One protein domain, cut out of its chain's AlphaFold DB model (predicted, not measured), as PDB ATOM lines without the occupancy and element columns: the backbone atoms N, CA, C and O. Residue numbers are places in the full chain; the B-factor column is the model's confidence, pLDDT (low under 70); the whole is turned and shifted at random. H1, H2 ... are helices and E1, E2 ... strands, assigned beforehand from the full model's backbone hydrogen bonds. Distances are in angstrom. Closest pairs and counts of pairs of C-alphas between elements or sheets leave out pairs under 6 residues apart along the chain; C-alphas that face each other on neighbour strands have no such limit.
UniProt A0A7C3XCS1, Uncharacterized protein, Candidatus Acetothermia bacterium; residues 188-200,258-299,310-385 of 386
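Overview. This is residues 188 to 200, 258 to 299 and 310 to 385 of the 386 residues of an uncharacterized protein of Candidatus Acetothermia bacterium (UniProt A0A7C3XCS1). A twisted wall of six strands has the helix H1 over one face, with the shorter H2 packed on H1, and at one end of E2 and E6 the chain folds back on the side away from H1 into a small sheet of three strands, E3 E5 E4, so that the two sheets form an open V. The printed part has 131 residues with two named helices and nine named strands, in the order H1 E1 E2 E3 E4 E5 E6 E7 H2 E8 E9. The large sheet has the order E6 E2 E1 E9 E8 E7 and is mixed; the small one is antiparallel. The class is mostly strand, and the whole is compact, with a radius of gyration of the C-alphas of 14.4 A and spans of 40 by 36 by 27 A.

Along the chain. H1 is residues 188 to 197, 14.6 A from first to last C-alpha, and begins at C-alpha 188 at (15.946, 48.960, 41.396). After the first cut come E1, residues 260 to 267, 23.5 A long, and E2, residues 270 to 280, 26.7 A long, which bends by 59 degrees at residue 273. E3 is residues 286 to 291, 16.6 A long. After the second cut, E4 is residues 310 to 313, with C-alpha 310 at (21.339, 54.204, 18.967). E5 is residues 316 to 323, 22.7 A long, and E6 is residues 329 to 335, 18.9 A long. E7 is residues 342 to 347, and the helix H2 is residues 351 to 356. E8 is residues 365 to 371, 18.8 A long, and E9 is residues 378 to 385, 22.2 A long, ending at C-alpha 385 at (0.569, 37.649, 32.706).

Arrangement. In the large sheet E1 and E9 are parallel, at 15 degrees, with N 262 and O 379 at 2.8 A. On the other side of E1 is E2, antiparallel to it at 164 degrees, with N 263 and O 277 at 2.8 A; E1 and E2 form a hairpin. E6, an edge strand, is antiparallel to E2, with N 276 and O 333 at 2.9 A. E8 and E9 form a hairpin, with N 382 and O 367 at 2.8 A. The other edge strand, E7, is antiparallel to E8, with N 347 and O 366 at 2.9 A. Residues 295 to 296 pair with residues 331 to 332 of E6, antiparallel. H1 is on this sheet at a height of 9.3 A, which gives two layers, helices on one face of a sheet. It lies over E2, slantwise at 44 degrees on the local plane; their closest C-alphas, of Leu 195 and Gly 280, are 6.6 A apart. H1 and H2 touch, opposite ways at a steep tilt of 42 degrees, and the closest C-alphas, of Pro 190 and Ala 356, are 5.2 A apart. H2 is not on the sheet. In both helices every O i to N i+4 pair is within hydrogen-bond range. In the small sheet E3 and E5 are antiparallel, with N 288 and O 321 at 2.8 A, and E4 and E5 form a hairpin, with N 318 and O 311 at 2.8 A. E3 and E6 are apart.

Size, cuts and confidence. The two C-alphas farthest apart, of Ser 269 and Arg 284, are 41.0 A apart. Residues 201 to 257 are not printed, with 7.9 A between C-alphas 200 and 258; residues 300 to 309 are not printed, with 17.6 A between C-alphas 299 and 310. Of the links that are printed whole, none is long. The mean pLDDT of the printed part is 85.2; residues 199 to 200, 258, 299, 339 to 345 and 372 to 376 are under 70.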
ATOM      1  N   ALA A 188      14.582  48.930  41.907       79.69
ATOM      2  CA  ALA A 188      15.946  48.960  41.396       79.69
ATOM      3  C   ALA A 188      16.922  48.074  42.185       79.69
ATOM      4  O   ALA A 188      17.764  47.382  41.612       79.69
ATOM      5  N   GLU A 189      16.817  48.116  43.513       84.56
ATOM      6  CA  GLU A 189      17.829  47.571  44.415       84.56
ATOM      7  C   GLU A 189      17.926  46.034  44.356       84.56
ATOM      8  O   GLU A 189      19.030  45.528  44.134       84.56
ATOM      9  N   PRO A 190      16.821  45.260  44.434       86.44
ATOM     10  CA  PRO A 190      16.896  43.802  44.317       86.44
ATOM     11  C   PRO A 190      17.445  43.337  42.965       86.44
ATOM     12  O   PRO A 190      18.199  42.362  42.901       86.44
ATOM     13  N   PHE A 191      17.105  44.047  41.881       86.00
ATOM     14  CA  PHE A 191      17.599  43.719  40.547       86.00
ATOM     15  C   PHE A 191      19.111  43.934  40.447       86.00
ATOM     16  O   PHE A 191      19.844  43.031  40.046       86.00
ATOM     17  N   ARG A 192      19.604  45.089  40.906       83.12
ATOM     18  CA  ARG A 192      21.043  45.392  40.927       83.12
ATOM     19  C   ARG A 192      21.841  44.418  41.780       83.12
ATOM     20  O   ARG A 192      22.894  43.965  41.343       83.12
ATOM     21  N   GLN A 193      21.346  44.063  42.964       84.81
ATOM     22  CA  GLN A 193      22.009  43.085  43.831       84.81
ATOM     23  C   GLN A 193      22.122  41.714  43.155       84.81
ATOM     24  O   GLN A 193      23.173  41.076  43.226       84.81
ATOM     25  N   SER A 194      21.077  41.278  42.445       85.56
ATOM     26  CA  SER A 194      21.133  40.057  41.631       85.56
ATOM     27  C   SER A 194      22.229  40.143  40.564       85.56
ATOM     28  O   SER A 194      23.053  39.234  40.459       85.56
ATOM     29  N   LEU A 195      22.315  41.265  39.839       85.12
ATOM     30  CA  LEU A 195      23.352  41.474  38.824       85.12
ATOM     31  C   LEU A 195      24.765  41.506  39.418       85.12
ATOM     32  O   LEU A 195      25.676  40.924  38.845       85.12
ATOM     33  N   GLN A 196      24.971  42.112  40.588       78.44
ATOM     34  CA  GLN A 196      26.272  42.092  41.276       78.44
ATOM     35  C   GLN A 196      26.684  40.680  41.719       78.44
ATOM     36  O   GLN A 196      27.873  40.354  41.775       78.44
ATOM     37  N   ASN A 197      25.704  39.822  42.014       76.44
ATOM     38  CA  ASN A 197      25.939  38.416  42.328       76.44
ATOM     39  C   ASN A 197      26.289  37.577  41.089       76.44
ATOM     40  O   ASN A 197      26.868  36.496  41.247       76.44
ATOM     41  N   LEU A 198      26.032  38.075  39.871       73.19
ATOM     42  CA  LEU A 198      26.580  37.517  38.632       73.19
ATOM     43  C   LEU A 198      28.091  37.798  38.591       73.19
ATOM     44  O   LEU A 198      28.589  38.647  37.860       73.19
ATOM     45  N   ARG A 199      28.874  37.100  39.422       56.97
ATOM     46  CA  ARG A 199      30.333  37.234  39.418       56.97
ATOM     47  C   ARG A 199      30.904  36.637  38.139       56.97
ATOM     48  O   ARG A 199      31.309  35.469  38.106       56.97
ATOM     49  N   SER A 200      31.073  37.483  37.137       57.62
ATOM     50  CA  SER A 200      32.155  37.361  36.179       57.62
ATOM     51  C   SER A 200      33.471  37.443  36.962       57.62
ATOM     52  O   SER A 200      33.930  38.509  37.359       57.62
ATOM     53  N   ILE A 258      26.843  32.918  33.602       61.69
ATOM     54  CA  ILE A 258      25.797  33.849  33.183       61.69
ATOM     55  C   ILE A 258      26.280  35.264  33.519       61.69
ATOM     56  O   ILE A 258      26.541  35.558  34.685       61.69
ATOM     57  N   SER A 259      26.482  36.093  32.498       74.75
ATOM     58  CA  SER A 259      26.988  37.469  32.635       74.75
ATOM     59  C   SER A 259      25.909  38.512  32.352       74.75
ATOM     60  O   SER A 259      26.121  39.708  32.550       74.75
ATOM     61  N   SER A 260      24.742  38.062  31.894       84.69
ATOM     62  CA  SER A 260      23.593  38.917  31.641       84.69
ATOM     63  C   SER A 260      22.285  38.161  31.826       84.69
ATOM     64  O   SER A 260      22.240  36.931  31.751       84.69
ATOM     65  N   CYS A 261      21.236  38.922  32.098       89.31
ATOM     66  CA  CYS A 261      19.880  38.467  32.319       89.31
ATOM     67  C   CYS A 261      18.929  39.324  31.477       89.31
ATOM     68  O   CYS A 261      19.085  40.545  31.426       89.31
ATOM     69  N   VAL A 262      17.948  38.694  30.841       91.69
ATOM     70  CA  VAL A 262      16.840  39.363  30.153       91.69
ATOM     71  C   VAL A 262      15.531  38.895  30.759       91.69
ATOM     72  O   VAL A 262      15.277  37.700  30.868       91.69
ATOM     73  N   VAL A 263      14.673  39.832  31.133       93.06
ATOM     74  CA  VAL A 263      13.310  39.553  31.579       93.06
ATOM     75  C   VAL A 263      12.353  40.147  30.559       93.06
ATOM     76  O   VAL A 263      12.344  41.358  30.383       93.06
ATOM     77  N   SER A 264      11.552  39.313  29.905       93.56
ATOM     78  CA  SER A 264      10.488  39.727  28.989       93.56
ATOM     79  C   SER A 264       9.137  39.512  29.662       93.56
ATOM     80  O   SER A 264       8.837  38.412  30.115       93.56
ATOM     81  N   ILE A 265       8.328  40.561  29.760       93.75
ATOM     82  CA  ILE A 265       7.018  40.556  30.406       93.75
ATOM     83  C   ILE A 265       5.960  40.751  29.326       93.75
ATOM     84  O   ILE A 265       5.936  41.773  28.638       93.75
ATOM     85  N   GLN A 266       5.070  39.775  29.195       93.56
ATOM     86  CA  GLN A 266       3.951  39.794  28.260       93.56
ATOM     87  C   GLN A 266       2.641  39.722  29.042       93.56
ATOM     88  O   GLN A 266       2.554  39.010  30.039       93.56
ATOM     89  N   SER A 267       1.611  40.435  28.590       91.88
ATOM     90  CA  SER A 267       0.257  40.334  29.149       91.88
ATOM     91  C   SER A 267      -0.749  40.118  28.035       91.88
ATOM     92  O   SER A 267      -0.652  40.743  26.980       91.88
ATOM     93  N   ALA A 268      -1.764  39.286  28.271       88.94
ATOM     94  CA  ALA A 268      -2.821  39.086  27.282       88.94
ATOM     95  C   ALA A 268      -3.658  40.361  27.035       88.94
ATOM     96  O   ALA A 268      -4.282  40.485  25.975       88.94
ATOM     97  N   SER A 269      -3.629  41.320  27.973       86.69
ATOM     98  CA  SER A 269      -4.248  42.646  27.836       86.69
ATOM     99  C   SER A 269      -3.500  43.586  26.876       86.69
ATOM    100  O   SER A 269      -4.116  44.489  26.307       86.69
ATOM    101  N   VAL A 270      -2.202  43.348  26.637       90.25
ATOM    102  CA  VAL A 270      -1.334  44.146  25.757       90.25
ATOM    103  C   VAL A 270      -0.655  43.218  24.751       90.25
ATOM    104  O   VAL A 270       0.434  42.704  24.981       90.25
ATOM    105  N   ARG A 271      -1.308  42.980  23.610       87.12
ATOM    106  CA  ARG A 271      -0.847  41.969  22.639       87.12
ATOM    107  C   ARG A 271       0.284  42.441  21.733       87.12
ATOM    108  O   ARG A 271       1.080  41.625  21.286       87.12
ATOM    109  N   ARG A 272       0.334  43.740  21.424       90.88
ATOM    110  CA  ARG A 272       1.301  44.306  20.469       90.88
ATOM    111  C   ARG A 272       2.674  44.574  21.090       90.88
ATOM    112  O   ARG A 272       3.652  44.651  20.352       90.88
ATOM    113  N   PHE A 273       2.749  44.691  22.417       93.12
ATOM    114  CA  PHE A 273       3.960  45.099  23.124       93.12
ATOM    115  C   PHE A 273       4.281  44.174  24.298       93.12
ATOM    116  O   PHE A 273       3.393  43.760  25.037       93.12
ATOM    117  N   CYS A 274       5.567  43.917  24.499       93.56
ATOM    118  CA  CYS A 274       6.131  43.357  25.715       93.56
ATOM    119  C   CYS A 274       7.102  44.360  26.344       93.56
ATOM    120  O   CYS A 274       7.693  45.199  25.657       93.56
ATOM    121  N   PHE A 275       7.266  44.261  27.659       94.25
ATOM    122  CA  PHE A 275       8.302  44.990  28.374       94.25
ATOM    123  C   PHE A 275       9.522  44.105  28.541       94.25
ATOM    124  O   PHE A 275       9.408  42.995  29.057       94.25
ATOM    125  N   GLU A 276      10.686  44.597  28.138       94.00
ATOM    126  CA  GLU A 276      11.935  43.880  28.326       94.00
ATOM    127  C   GLU A 276      12.890  44.657  29.215       94.00
ATOM    128  O   GLU A 276      13.115  45.850  29.021       94.00
ATOM    129  N   LEU A 277      13.476  43.943  30.170       93.88
ATOM    130  CA  LEU A 277      14.515  44.426  31.061       93.88
ATOM    131  C   LEU A 277      15.778  43.613  30.811       93.88
ATOM    132  O   LEU A 277      15.800  42.408  31.051       93.88
ATOM    133  N   TRP A 278      16.830  44.270  30.353       93.06
ATOM    134  CA  TRP A 278      18.149  43.683  30.206       93.06
ATOM    135  C   TRP A 278      19.037  44.163  31.350       93.06
ATOM    136  O   TRP A 278      19.070  45.346  31.686       93.06
ATOM    137  N   GLY A 279      19.773  43.240  31.954       91.75
ATOM    138  CA  GLY A 279      20.772  43.539  32.966       91.75
ATOM    139  C   GLY A 279      22.055  42.782  32.682       91.75
ATOM    140  O   GLY A 279      22.021  41.584  32.405       91.75
ATOM    141  N   GLY A 280      23.197  43.453  32.774       89.31
ATOM    142  CA  GLY A 280      24.481  42.820  32.496       89.31
ATOM    143  C   GLY A 280      25.614  43.388  33.325       89.31
ATOM    144  O   GLY A 280      25.611  44.559  33.699       89.31
ATOM    145  N   VAL A 281      26.595  42.536  33.599       87.06
ATOM    146  CA  VAL A 281      27.843  42.901  34.267       87.06
ATOM    147  C   VAL A 281      29.001  42.213  33.558       87.06
ATOM    148  O   VAL A 281      28.877  41.098  33.050       87.06
ATOM    149  N   SER A 282      30.143  42.888  33.517       82.94
ATOM    150  CA  SER A 282      31.371  42.326  32.968       82.94
ATOM    151  C   SER A 282      32.505  42.411  33.983       82.94
ATOM    152  O   SER A 282      32.471  43.193  34.931       82.94
ATOM    153  N   TRP A 283      33.527  41.584  33.789       76.62
ATOM    154  CA  TRP A 283      34.787  41.621  34.538       76.62
ATOM    155  C   TRP A 283      35.890  42.386  33.804       76.62
ATOM    156  O   TRP A 283      36.920  42.695  34.396       76.62
ATOM    157  N   ARG A 284      35.672  42.671  32.519       75.44
ATOM    158  CA  ARG A 284      36.535  43.464  31.645       75.44
ATOM    159  C   ARG A 284      35.698  44.524  30.944       75.44
ATOM    160  O   ARG A 284      34.486  44.365  30.833       75.44
ATOM    161  N   GLU A 285      36.344  45.565  30.449       83.25
ATOM    162  CA  GLU A 285      35.672  46.492  29.548       83.25
ATOM    163  C   GLU A 285      35.258  45.755  28.269       83.25
ATOM    164  O   GLU A 285      36.052  45.015  27.681       83.25
ATOM    165  N   GLU A 286      33.986  45.868  27.902       84.12
ATOM    166  CA  GLU A 286      33.428  45.192  26.733       84.12
ATOM    167  C   GLU A 286      32.327  46.044  26.112       84.12
ATOM    168  O   GLU A 286      31.438  46.524  26.817       84.12
ATOM    169  N   GLU A 287      32.375  46.198  24.793       89.50
ATOM    170  CA  GLU A 287      31.294  46.797  24.019       89.50
ATOM    171  C   GLU A 287      30.204  45.762  23.744       89.50
ATOM    172  O   GLU A 287      30.476  44.608  23.404       89.50
ATOM    173  N   VAL A 288      28.958  46.180  23.912       89.50
ATOM    174  CA  VAL A 288      27.765  45.358  23.747       89.50
ATOM    175  C   VAL A 288      26.854  46.035  22.740       89.50
ATOM    176  O   VAL A 288      26.641  47.245  22.800       89.50
ATOM    177  N   GLU A 289      26.294  45.241  21.834       91.62
ATOM    178  CA  GLU A 289      25.280  45.667  20.876       91.62
ATOM    179  C   GLU A 289      24.021  44.826  21.100       91.62
ATOM    180  O   GLU A 289      24.082  43.598  21.080       91.62
ATOM    181  N   LEU A 290      22.888  45.485  21.347       91.44
ATOM    182  CA  LEU A 290      21.580  44.851  21.501       91.44
ATOM    183  C   LEU A 290      20.642  45.304  20.374       91.44
ATOM    184  O   LEU A 290      20.625  46.492  20.039       91.44
ATOM    185  N   PRO A 291      19.812  44.410  19.811       91.81
ATOM    186  CA  PRO A 291      18.777  44.816  18.866       91.81
ATOM    187  C   PRO A 291      17.715  45.661  19.582       91.81
ATOM    188  O   PRO A 291      17.391  45.401  20.735       91.81
ATOM    189  N   GLY A 292      17.115  46.629  18.898       92.19
ATOM    190  CA  GLY A 292      16.080  47.532  19.409       92.19
ATOM    191  C   GLY A 292      16.599  48.811  20.070       92.19
ATOM    192  O   GLY A 292      17.805  49.027  20.205       92.19
ATOM    193  N   PHE A 293      15.654  49.665  20.468       94.06
ATOM    194  CA  PHE A 293      15.901  50.935  21.150       94.06
ATOM    195  C   PHE A 293      15.830  50.729  22.669       94.06
ATOM    196  O   PHE A 293      14.745  50.641  23.240       94.06
ATOM    197  N   TRP A 294      16.988  50.589  23.309       94.94
ATOM    198  CA  TRP A 294      17.114  50.362  24.747       94.94
ATOM    199  C   TRP A 294      17.488  51.650  25.467       94.94
ATOM    200  O   TRP A 294      18.382  52.365  25.022       94.94
ATOM    201  N   VAL A 295      16.855  51.927  26.601       93.75
ATOM    202  CA  VAL A 295      17.153  53.107  27.425       93.75
ATOM    203  C   VAL A 295      17.598  52.698  28.819       93.75
ATOM    204  O   VAL A 295      17.164  51.666  29.332       93.75
ATOM    205  N   GLU A 296      18.468  53.494  29.441       90.88
ATOM    206  CA  GLU A 296      18.913  53.232  30.811       90.88
ATOM    207  C   GLU A 296      17.739  53.409  31.778       90.88
ATOM    208  O   GLU A 296      17.118  54.464  31.840       90.88
ATOM    209  N   ALA A 297      17.412  52.354  32.522       80.88
ATOM    210  CA  ALA A 297      16.274  52.359  33.436       80.88
ATOM    211  C   ALA A 297      16.672  52.773  34.855       80.88
ATOM    212  O   ALA A 297      15.881  53.359  35.590       80.88
ATOM    213  N   LEU A 298      17.885  52.397  35.271       70.88
ATOM    214  CA  LEU A 298      18.342  52.481  36.653       70.88
ATOM    215  C   LEU A 298      19.783  53.017  36.677       70.88
ATOM    216  O   LEU A 298      20.710  52.215  36.838       70.88
ATOM    217  N   PRO A 299      20.005  54.340  36.609       66.31
ATOM    218  CA  PRO A 299      21.354  54.908  36.602       66.31
ATOM    219  C   PRO A 299      22.092  54.676  37.931       66.31
ATOM    220  O   PRO A 299      21.524  54.840  39.019       66.31
ATOM    221  N   TRP A 310      22.397  54.827  19.758       97.62
ATOM    222  CA  TRP A 310      21.339  54.204  18.967       97.62
ATOM    223  C   TRP A 310      21.621  54.367  17.479       97.62
ATOM    224  O   TRP A 310      21.713  55.484  16.980       97.62
ATOM    225  N   ASP A 311      21.712  53.262  16.755       96.44
ATOM    226  CA  ASP A 311      21.899  53.264  15.307       96.44
ATOM    227  C   ASP A 311      20.661  52.654  14.644       96.44
ATOM    228  O   ASP A 311      20.250  51.543  14.987       96.44
ATOM    229  N   TYR A 312      20.049  53.364  13.694       94.31
ATOM    230  CA  TYR A 312      18.956  52.813  12.893       94.31
ATOM    231  C   TYR A 312      19.488  52.202  11.600       94.31
ATOM    232  O   TYR A 312      20.120  52.881  10.789       94.31
ATOM    233  N   GLY A 313      19.221  50.914  11.401       91.00
ATOM    234  CA  GLY A 313      19.664  50.154  10.240       91.00
ATOM    235  C   GLY A 313      18.521  49.431   9.519       91.00
ATOM    236  O   GLY A 313      17.351  49.606   9.856       91.00
ATOM    237  N   PRO A 314      18.849  48.576   8.533       88.00
ATOM    238  CA  PRO A 314      17.854  47.813   7.772       88.00
ATOM    239  C   PRO A 314      17.058  46.823   8.635       88.00
ATOM    240  O   PRO A 314      15.913  46.517   8.321       88.00
ATOM    241  N   GLU A 315      17.644  46.349   9.737       87.56
ATOM    242  CA  GLU A 315      16.998  45.459  10.712       87.56
ATOM    243  C   GLU A 315      16.271  46.229  11.836       87.56
ATOM    244  O   GLU A 315      15.783  45.630  12.791       87.56
ATOM    245  N   GLY A 316      16.197  47.560  11.728       91.25
ATOM    246  CA  GLY A 316      15.640  48.453  12.740       91.25
ATOM    247  C   GLY A 316      16.702  49.051  13.663       91.25
ATOM    248  O   GLY A 316      17.881  49.154  13.315       91.25
ATOM    249  N   TRP A 317      16.264  49.490  14.842       93.69
ATOM    250  CA  TRP A 317      17.132  50.080  15.860       93.69
ATOM    251  C   TRP A 317      18.136  49.072  16.414       93.69
ATOM    252  O   TRP A 317      17.809  47.902  16.603       93.69
ATOM    253  N   ARG A 318      19.333  49.548  16.753       95.31
ATOM    254  CA  ARG A 318      20.327  48.837  17.558       95.31
ATOM    255  C   ARG A 318      20.884  49.774  18.617       95.31
ATOM    256  O   ARG A 318      21.116  50.945  18.331       95.31
ATOM    257  N   THR A 319      21.107  49.262  19.820       96.19
ATOM    258  CA  THR A 319      21.689  50.020  20.933       96.19
ATOM    259  C   THR A 319      23.080  49.494  21.247       96.19
ATOM    260  O   THR A 319      23.252  48.296  21.465       96.19
ATOM    261  N   ARG A 320      24.064  50.388  21.293       95.38
ATOM    262  CA  ARG A 320      25.471  50.109  21.585       95.38
ATOM    263  C   ARG A 320      25.903  50.811  22.855       95.38
ATOM    264  O   ARG A 320      25.548  51.969  23.075       95.38
ATOM    265  N   PHE A 321      26.672  50.109  23.675       93.81
ATOM    266  CA  PHE A 321      27.140  50.626  24.953       93.81
ATOM    267  C   PHE A 321      28.320  49.829  25.499       93.81
ATOM    268  O   PHE A 321      28.552  48.688  25.104       93.81
ATOM    269  N   SER A 322      29.052  50.412  26.446       90.56
ATOM    270  CA  SER A 322      30.141  49.736  27.147       90.56
ATOM    271  C   SER A 322      29.688  49.197  28.507       90.56
ATOM    272  O   SER A 322      28.874  49.799  29.217       90.56
ATOM    273  N   LEU A 323      30.220  48.031  28.873       88.00
ATOM    274  CA  LEU A 323      30.163  47.482  30.224       88.00
ATOM    275  C   LEU A 323      31.518  47.644  30.895       88.00
ATOM    276  O   LEU A 323      32.505  47.059  30.453       88.00
ATOM    277  N   SER A 324      31.555  48.383  31.999       84.88
ATOM    278  CA  SER A 324      32.753  48.495  32.828       84.88
ATOM    279  C   SER A 324      32.860  47.335  33.833       84.88
ATOM    280  O   SER A 324      31.840  46.824  34.306       84.88
ATOM    281  N   PRO A 325      34.087  46.937  34.225       81.38
ATOM    282  CA  PRO A 325      34.304  45.900  35.228       81.38
ATOM    283  C   PRO A 325      33.552  46.160  36.539       81.38
ATOM    284  O   PRO A 325      33.757  47.183  37.189       81.38
ATOM    285  N   GLY A 326      32.704  45.214  36.951       78.50
ATOM    286  CA  GLY A 326      32.000  45.249  38.237       78.50
ATOM    287  C   GLY A 326      30.891  46.300  38.356       78.50
ATOM    288  O   GLY A 326      30.339  46.442  39.446       78.50
ATOM    289  N   ARG A 327      30.550  47.005  37.270       83.62
ATOM    290  CA  ARG A 327      29.444  47.970  37.225       83.62
ATOM    291  C   ARG A 327      28.267  47.383  36.444       83.62
ATOM    292  O   ARG A 327      28.371  47.257  35.221       83.62
ATOM    293  N   PRO A 328      27.187  46.945  37.113       86.81
ATOM    294  CA  PRO A 328      26.008  46.453  36.420       86.81
ATOM    295  C   PRO A 328      25.307  47.588  35.669       86.81
ATOM    296  O   PRO A 328      25.105  48.669  36.217       86.81
ATOM    297  N   ARG A 329      24.871  47.317  34.439       89.44
ATOM    298  CA  ARG A 329      23.984  48.209  33.680       89.44
ATOM    299  C   ARG A 329      22.600  47.608  33.556       89.44
ATOM    300  O   ARG A 329      22.471  46.382  33.496       89.44
ATOM    301  N   VAL A 330      21.586  48.471  33.524       91.56
ATOM    302  CA  VAL A 330      20.193  48.049  33.404       91.56
ATOM    303  C   VAL A 330      19.490  48.879  32.354       91.56
ATOM    304  O   VAL A 330      19.264  50.078  32.517       91.56
ATOM    305  N   LEU A 331      19.078  48.191  31.303       93.50
ATOM    306  CA  LEU A 331      18.396  48.774  30.172       93.50
ATOM    307  C   LEU A 331      16.972  48.239  30.103       93.50
ATOM    308  O   LEU A 331      16.730  47.072  30.407       93.50
ATOM    309  N   LEU A 332      16.039  49.070  29.660       94.06
ATOM    310  CA  LEU A 332      14.689  48.636  29.332       94.06
ATOM    311  C   LEU A 332      14.316  49.005  27.903       94.06
ATOM    312  O   LEU A 332      14.868  49.943  27.325       94.06
ATOM    313  N   ARG A 333      13.354  48.273  27.348       93.69
ATOM    314  CA  ARG A 333      12.668  48.641  26.109       93.69
ATOM    315  C   ARG A 333      11.228  48.148  26.116       93.69
ATOM    316  O   ARG A 333      10.881  47.205  26.827       93.69
ATOM    317  N   LEU A 334      10.416  48.754  25.258       92.94
ATOM    318  CA  LEU A 334       9.150  48.183  24.816       92.94
ATOM    319  C   LEU A 334       9.367  47.613  23.417       92.94
ATOM    320  O   LEU A 334       9.850  48.308  22.525       92.94
ATOM    321  N   ALA A 335       9.071  46.332  23.242       89.44
ATOM    322  CA  ALA A 335       9.319  45.613  21.999       89.44
ATOM    323  C   ALA A 335       8.064  44.871  21.547       89.44
ATOM    324  O   ALA A 335       7.112  44.705  22.306       89.44
ATOM    325  N   GLN A 336       8.055  44.414  20.299       88.06
ATOM    326  CA  GLN A 336       7.055  43.442  19.873       88.06
ATOM    327  C   GLN A 336       7.368  42.086  20.518       88.06
ATOM    328  O   GLN A 336       8.545  41.731  20.621       88.06
ATOM    329  N   PRO A 337       6.350  41.315  20.933       82.81
ATOM    330  CA  PRO A 337       6.572  40.021  21.558       82.81
ATOM    331  C   PRO A 337       7.281  39.075  20.584       82.81
ATOM    332  O   PRO A 337       6.755  38.729  19.527       82.81
ATOM    333  N   GLN A 338       8.481  38.639  20.960       75.38
ATOM    334  CA  GLN A 338       9.243  37.606  20.265       75.38
ATOM    335  C   GLN A 338       9.441  36.422  21.211       75.38
ATOM    336  O   GLN A 338       9.762  36.596  22.388       75.38
ATOM    337  N   ILE A 339       9.243  35.200  20.714       63.56
ATOM    338  CA  ILE A 339       9.544  33.985  21.480       63.56
ATOM    339  C   ILE A 339      11.038  33.720  21.317       63.56
ATOM    340  O   ILE A 339      11.471  33.141  20.327       63.56
ATOM    341  N   LEU A 340      11.827  34.205  22.273       61.53
ATOM    342  CA  LEU A 340      13.289  34.140  22.217       61.53
ATOM    343  C   LEU A 340      13.875  32.910  22.941       61.53
ATOM    344  O   LEU A 340      15.078  32.674  22.884       61.53
ATOM    345  N   LEU A 341      13.054  32.117  23.638       62.44
ATOM    346  CA  LEU A 341      13.539  31.060  24.527       62.44
ATOM    347  C   LEU A 341      13.712  29.708  23.829       62.44
ATOM    348  O   LEU A 341      12.772  29.152  23.263       62.44
ATOM    349  N   THR A 342      14.889  29.109  24.018       60.81
ATOM    350  CA  THR A 342      15.048  27.651  23.923       60.81
ATOM    351  C   THR A 342      14.473  27.070  25.221       60.81
ATOM    352  O   THR A 342      15.083  27.217  26.277       60.81
ATOM    353  N   GLN A 343      13.241  26.553  25.173       59.91
ATOM    354  CA  GLN A 343      12.409  26.301  26.358       59.91
ATOM    355  C   GLN A 343      13.033  25.318  27.371       59.91
ATOM    356  O   GLN A 343      13.196  24.138  27.066       59.91
ATOM    357  N   GLU A 344      13.252  25.768  28.613       60.00
ATOM    358  CA  GLU A 344      13.387  24.906  29.801       60.00
ATOM    359  C   GLU A 344      12.086  24.933  30.634       60.00
ATOM    360  O   GLU A 344      12.100  25.178  31.833       60.00
ATOM    361  N   GLY A 345      10.930  24.686  30.007       67.38
ATOM    362  CA  GLY A 345       9.649  24.486  30.704       67.38
ATOM    363  C   GLY A 345       9.184  25.622  31.642       67.38
ATOM    364  O   GLY A 345       9.760  26.707  31.727       67.38
ATOM    365  N   LYS A 346       8.076  25.373  32.355       81.06
ATOM    366  CA  LYS A 346       7.558  26.295  33.378       81.06
ATOM    367  C   LYS A 346       8.382  26.164  34.655       81.06
ATOM    368  O   LYS A 346       8.585  25.056  35.148       81.06
ATOM    369  N   THR A 347       8.809  27.290  35.214       84.69
ATOM    370  CA  THR A 347       9.634  27.351  36.427       84.69
ATOM    371  C   THR A 347       9.042  28.324  37.442       84.69
ATOM    372  O   THR A 347       8.267  29.215  37.093       84.69
ATOM    373  N   ALA A 348       9.377  28.149  38.722       87.81
ATOM    374  CA  ALA A 348       9.029  29.135  39.739       87.81
ATOM    375  C   ALA A 348       9.901  30.397  39.564       87.81
ATOM    376  O   ALA A 348      11.107  30.260  39.326       87.81
ATOM    377  N   PRO A 349       9.338  31.615  39.699       89.44
ATOM    378  CA  PRO A 349      10.119  32.844  39.619       89.44
ATOM    379  C   PRO A 349      11.204  32.873  40.707       89.44
ATOM    380  O   PRO A 349      10.919  32.562  41.867       89.44
ATOM    381  N   PRO A 350      12.449  33.266  40.383       90.12
ATOM    382  CA  PRO A 350      13.487  33.404  41.394       90.12
ATOM    383  C   PRO A 350      13.158  34.553  42.359       90.12
ATOM    384  O   PRO A 350      12.562  35.559  41.974       90.12
ATOM    385  N   ALA A 351      13.593  34.440  43.618       90.94
ATOM    386  CA  ALA A 351      13.235  35.391  44.677       90.94
ATOM    387  C   ALA A 351      13.611  36.850  44.357       90.94
ATOM    388  O   ALA A 351      12.871  37.778  44.692       90.94
ATOM    389  N   TRP A 352      14.745  37.062  43.679       90.75
ATOM    390  CA  TRP A 352      15.159  38.397  43.248       90.75
ATOM    391  C   TRP A 352      14.186  39.003  42.231       90.75
ATOM    392  O   TRP A 352      13.940  40.201  42.295       90.75
ATOM    393  N   LEU A 353      13.601  38.195  41.337       92.31
ATOM    394  CA  LEU A 353      12.673  38.658  40.302       92.31
ATOM    395  C   LEU A 353      11.345  39.088  40.927       92.31
ATOM    396  O   LEU A 353      10.842  40.161  40.610       92.31
ATOM    397  N   ILE A 354      10.850  38.304  41.890       93.06
ATOM    398  CA  ILE A 354       9.666  38.651  42.695       93.06
ATOM    399  C   ILE A 354       9.885  39.963  43.452       93.06
ATOM    400  O   ILE A 354       8.988  40.794  43.554       93.06
ATOM    401  N   SER A 355      11.095  40.155  43.980       91.44
ATOM    402  CA  SER A 355      11.446  41.337  44.767       91.44
ATOM    403  C   SER A 355      11.678  42.575  43.896       91.44
ATOM    404  O   SER A 355      11.438  43.693  44.348       91.44
ATOM    405  N   ALA A 356      12.163  42.381  42.666       90.69
ATOM    406  CA  ALA A 356      12.463  43.434  41.704       90.69
ATOM    407  C   ALA A 356      11.221  43.934  40.960       90.69
ATOM    408  O   ALA A 356      11.181  45.106  40.604       90.69
ATOM    409  N   LEU A 357      10.225  43.079  40.714       92.62
ATOM    410  CA  LEU A 357       9.041  43.437  39.934       92.62
ATOM    411  C   LEU A 357       7.774  43.223  40.760       92.62
ATOM    412  O   LEU A 357       7.448  42.099  41.154       92.62
ATOM    413  N   ALA A 358       7.035  44.306  40.991       91.06
ATOM    414  CA  ALA A 358       5.726  44.234  41.623       91.06
ATOM    415  C   ALA A 358       4.692  43.800  40.569       91.06
ATOM    416  O   ALA A 358       4.188  44.604  39.789       91.06
ATOM    417  N   LEU A 359       4.434  42.492  40.518       91.75
ATOM    418  CA  LEU A 359       3.538  41.838  39.566       91.75
ATOM    419  C   LEU A 359       2.545  40.925  40.300       91.75
ATOM    420  O   LEU A 359       2.831  40.481  41.416       91.75
ATOM    421  N   PRO A 360       1.394  40.588  39.686       91.50
ATOM    422  CA  PRO A 360       0.453  39.621  40.244       91.50
ATOM    423  C   PRO A 360       0.986  38.186  40.076       91.50
ATOM    424  O   PRO A 360       0.468  37.403  39.279       91.50
ATOM    425  N   TRP A 361       2.031  37.837  40.835       92.44
ATOM    426  CA  TRP A 361       2.764  36.570  40.730       92.44
ATOM    427  C   TRP A 361       1.889  35.322  40.884       92.44
ATOM    428  O   TRP A 361       2.156  34.320  40.231       92.44
ATOM    429  N   GLU A 362       0.796  35.407  41.648       89.88
ATOM    430  CA  GLU A 362      -0.193  34.327  41.820       89.88
ATOM    431  C   GLU A 362      -0.862  33.893  40.504       89.88
ATOM    432  O   GLU A 362      -1.368  32.778  40.385       89.88
ATOM    433  N   LYS A 363      -0.899  34.788  39.510       89.25
ATOM    434  CA  LYS A 363      -1.499  34.552  38.189       89.25
ATOM    435  C   LYS A 363      -0.456  34.492  37.072       89.25
ATOM    436  O   LYS A 363      -0.819  34.269  35.922       89.25
ATOM    437  N   ALA A 364       0.812  34.734  37.395       90.44
ATOM    438  CA  ALA A 364       1.894  34.772  36.429       90.44
ATOM    439  C   ALA A 364       2.427  33.361  36.161       90.44
ATOM    440  O   ALA A 364       2.555  32.548  37.075       90.44
ATOM    441  N   SER A 365       2.818  33.082  34.920       90.50
ATOM    442  CA  SER A 365       3.650  31.917  34.612       90.50
ATOM    443  C   SER A 365       5.010  32.360  34.105       90.50
ATOM    444  O   SER A 365       5.083  33.244  33.253       90.50
ATOM    445  N   VAL A 366       6.071  31.738  34.618       91.69
ATOM    446  CA  VAL A 366       7.447  32.066  34.243       91.69
ATOM    447  C   VAL A 366       8.068  30.906  33.487       91.69
ATOM    448  O   VAL A 366       8.119  29.775  33.976       91.69
ATOM    449  N   GLU A 367       8.557  31.196  32.294       91.25
ATOM    450  CA  GLU A 367       9.414  30.300  31.534       91.25
ATOM    451  C   GLU A 367      10.849  30.795  31.658       91.25
ATOM    452  O   GLU A 367      11.122  31.994  31.576       91.25
ATOM    453  N   ARG A 368      11.770  29.864  31.887       89.12
ATOM    454  CA  ARG A 368      13.199  30.146  31.933       89.12
ATOM    455  C   ARG A 368      13.847  29.521  30.711       89.12
ATOM    456  O   ARG A 368      13.433  28.463  30.242       89.12
ATOM    457  N   GLY A 369      14.873  30.173  30.203       85.75
ATOM    458  CA  GLY A 369      15.731  29.600  29.187       85.75
ATOM    459  C   GLY A 369      17.007  30.404  29.037       85.75
ATOM    460  O   GLY A 369      17.355  31.240  29.872       85.75
ATOM    461  N   PHE A 370      17.709  30.136  27.946       83.12
ATOM    462  CA  PHE A 370      18.951  30.811  27.607       83.12
ATOM    463  C   PHE A 370      18.869  31.324  26.176       83.12
ATOM    464  O   PHE A 370      18.375  30.616  25.293       83.12
ATOM    465  N   LEU A 371      19.361  32.543  25.956       78.25
ATOM    466  CA  LEU A 371      19.524  33.069  24.606       78.25
ATOM    467  C   LEU A 371      20.840  32.551  24.020       78.25
ATOM    468  O   LEU A 371      21.866  32.586  24.711       78.25
ATOM    469  N   PRO A 372      20.844  32.089  22.759       62.94
ATOM    470  CA  PRO A 372      22.062  31.730  22.046       62.94
ATOM    471  C   PRO A 372      22.806  32.994  21.566       62.94
ATOM    472  O   PRO A 372      23.060  33.153  20.377       62.94
ATOM    473  N   ASP A 373      23.158  33.905  22.476       58.31
ATOM    474  CA  ASP A 373      23.840  35.166  22.149       58.31
ATOM    475  C   ASP A 373      25.365  35.043  22.289       58.31
ATOM    476  O   ASP A 373      25.991  35.446  23.276       58.31
ATOM    477  N   GLY A 374      25.990  34.480  21.253       58.94
ATOM    478  CA  GLY A 374      27.444  34.495  21.086       58.94
ATOM    479  C   GLY A 374      28.218  33.894  22.278       58.94
ATOM    480  O   GLY A 374      27.849  32.833  22.784       58.94
ATOM    481  N   PRO A 375      29.332  34.509  22.729       54.72
ATOM    482  CA  PRO A 375      30.156  33.978  23.820       54.72
ATOM    483  C   PRO A 375      29.544  34.171  25.221       54.72
ATOM    484  O   PRO A 375      30.098  33.661  26.200       54.72
ATOM    485  N   ARG A 376      28.430  34.908  25.351       65.25
ATOM    486  CA  ARG A 376      27.779  35.198  26.633       65.25
ATOM    487  C   ARG A 376      26.607  34.247  26.841       65.25
ATOM    488  O   ARG A 376      25.753  34.084  25.981       65.25
ATOM    489  N   LYS A 377      26.524  33.640  28.026       76.56
ATOM    490  CA  LYS A 377      25.274  32.999  28.445       76.56
ATOM    491  C   LYS A 377      24.365  34.070  29.024       76.56
ATOM    492  O   LYS A 377      24.597  34.528  30.144       76.56
ATOM    493  N   THR A 378      23.361  34.456  28.251       84.50
ATOM    494  CA  THR A 378      22.277  35.323  28.708       84.50
ATOM    495  C   THR A 378      21.162  34.443  29.240       84.50
ATOM    496  O   THR A 378      20.577  33.646  28.504       84.50
ATOM    497  N   GLU A 379      20.903  34.545  30.537       87.56
ATOM    498  CA  GLU A 379      19.738  33.912  31.140       87.56
ATOM    499  C   GLU A 379      18.498  34.721  30.776       87.56
ATOM    500  O   GLU A 379      18.513  35.945  30.861       87.56
ATOM    501  N   ALA A 380      17.434  34.056  30.349       89.56
ATOM    502  CA  ALA A 380      16.219  34.726  29.930       89.56
ATOM    503  C   ALA A 380      15.003  34.193  30.690       89.56
ATOM    504  O   ALA A 380      14.832  32.986  30.865       89.56
ATOM    505  N   PHE A 381      14.159  35.121  31.133       91.44
ATOM    506  CA  PHE A 381      12.908  34.861  31.830       91.44
ATOM    507  C   PHE A 381      11.764  35.458  31.021       91.44
ATOM    508  O   PHE A 381      11.732  36.664  30.792       91.44
ATOM    509  N   LEU A 382      10.811  34.629  30.614       92.56
ATOM    510  CA  LEU A 382       9.559  35.069  30.018       92.56
ATOM    511  C   LEU A 382       8.469  35.002  31.085       92.56
ATOM    512  O   LEU A 382       8.114  33.924  31.555       92.56
ATOM    513  N   VAL A 383       7.953  36.160  31.475       92.81
ATOM    514  CA  VAL A 383       6.857  36.310  32.429       92.81
ATOM    515  C   VAL A 383       5.575  36.542  31.641       92.81
ATOM    516  O   VAL A 383       5.395  37.591  31.027       92.81
ATOM    517  N   LEU A 384       4.684  35.558  31.657       91.56
ATOM    518  CA  LEU A 384       3.366  35.642  31.037       91.56
ATOM    519  C   LEU A 384       2.335  36.015  32.102       91.56
ATOM    520  O   LEU A 384       2.195  35.323  33.114       91.56
ATOM    521  N   LEU A 385       1.623  37.107  31.859       90.94
ATOM    522  CA  LEU A 385       0.569  37.649  32.706       90.94
ATOM    523  C   LEU A 385      -0.790  37.529  31.997       90.94
ATOM    524  O   LEU A 385      -0.839  37.547  30.760       90.94
TER     525      LEU A 385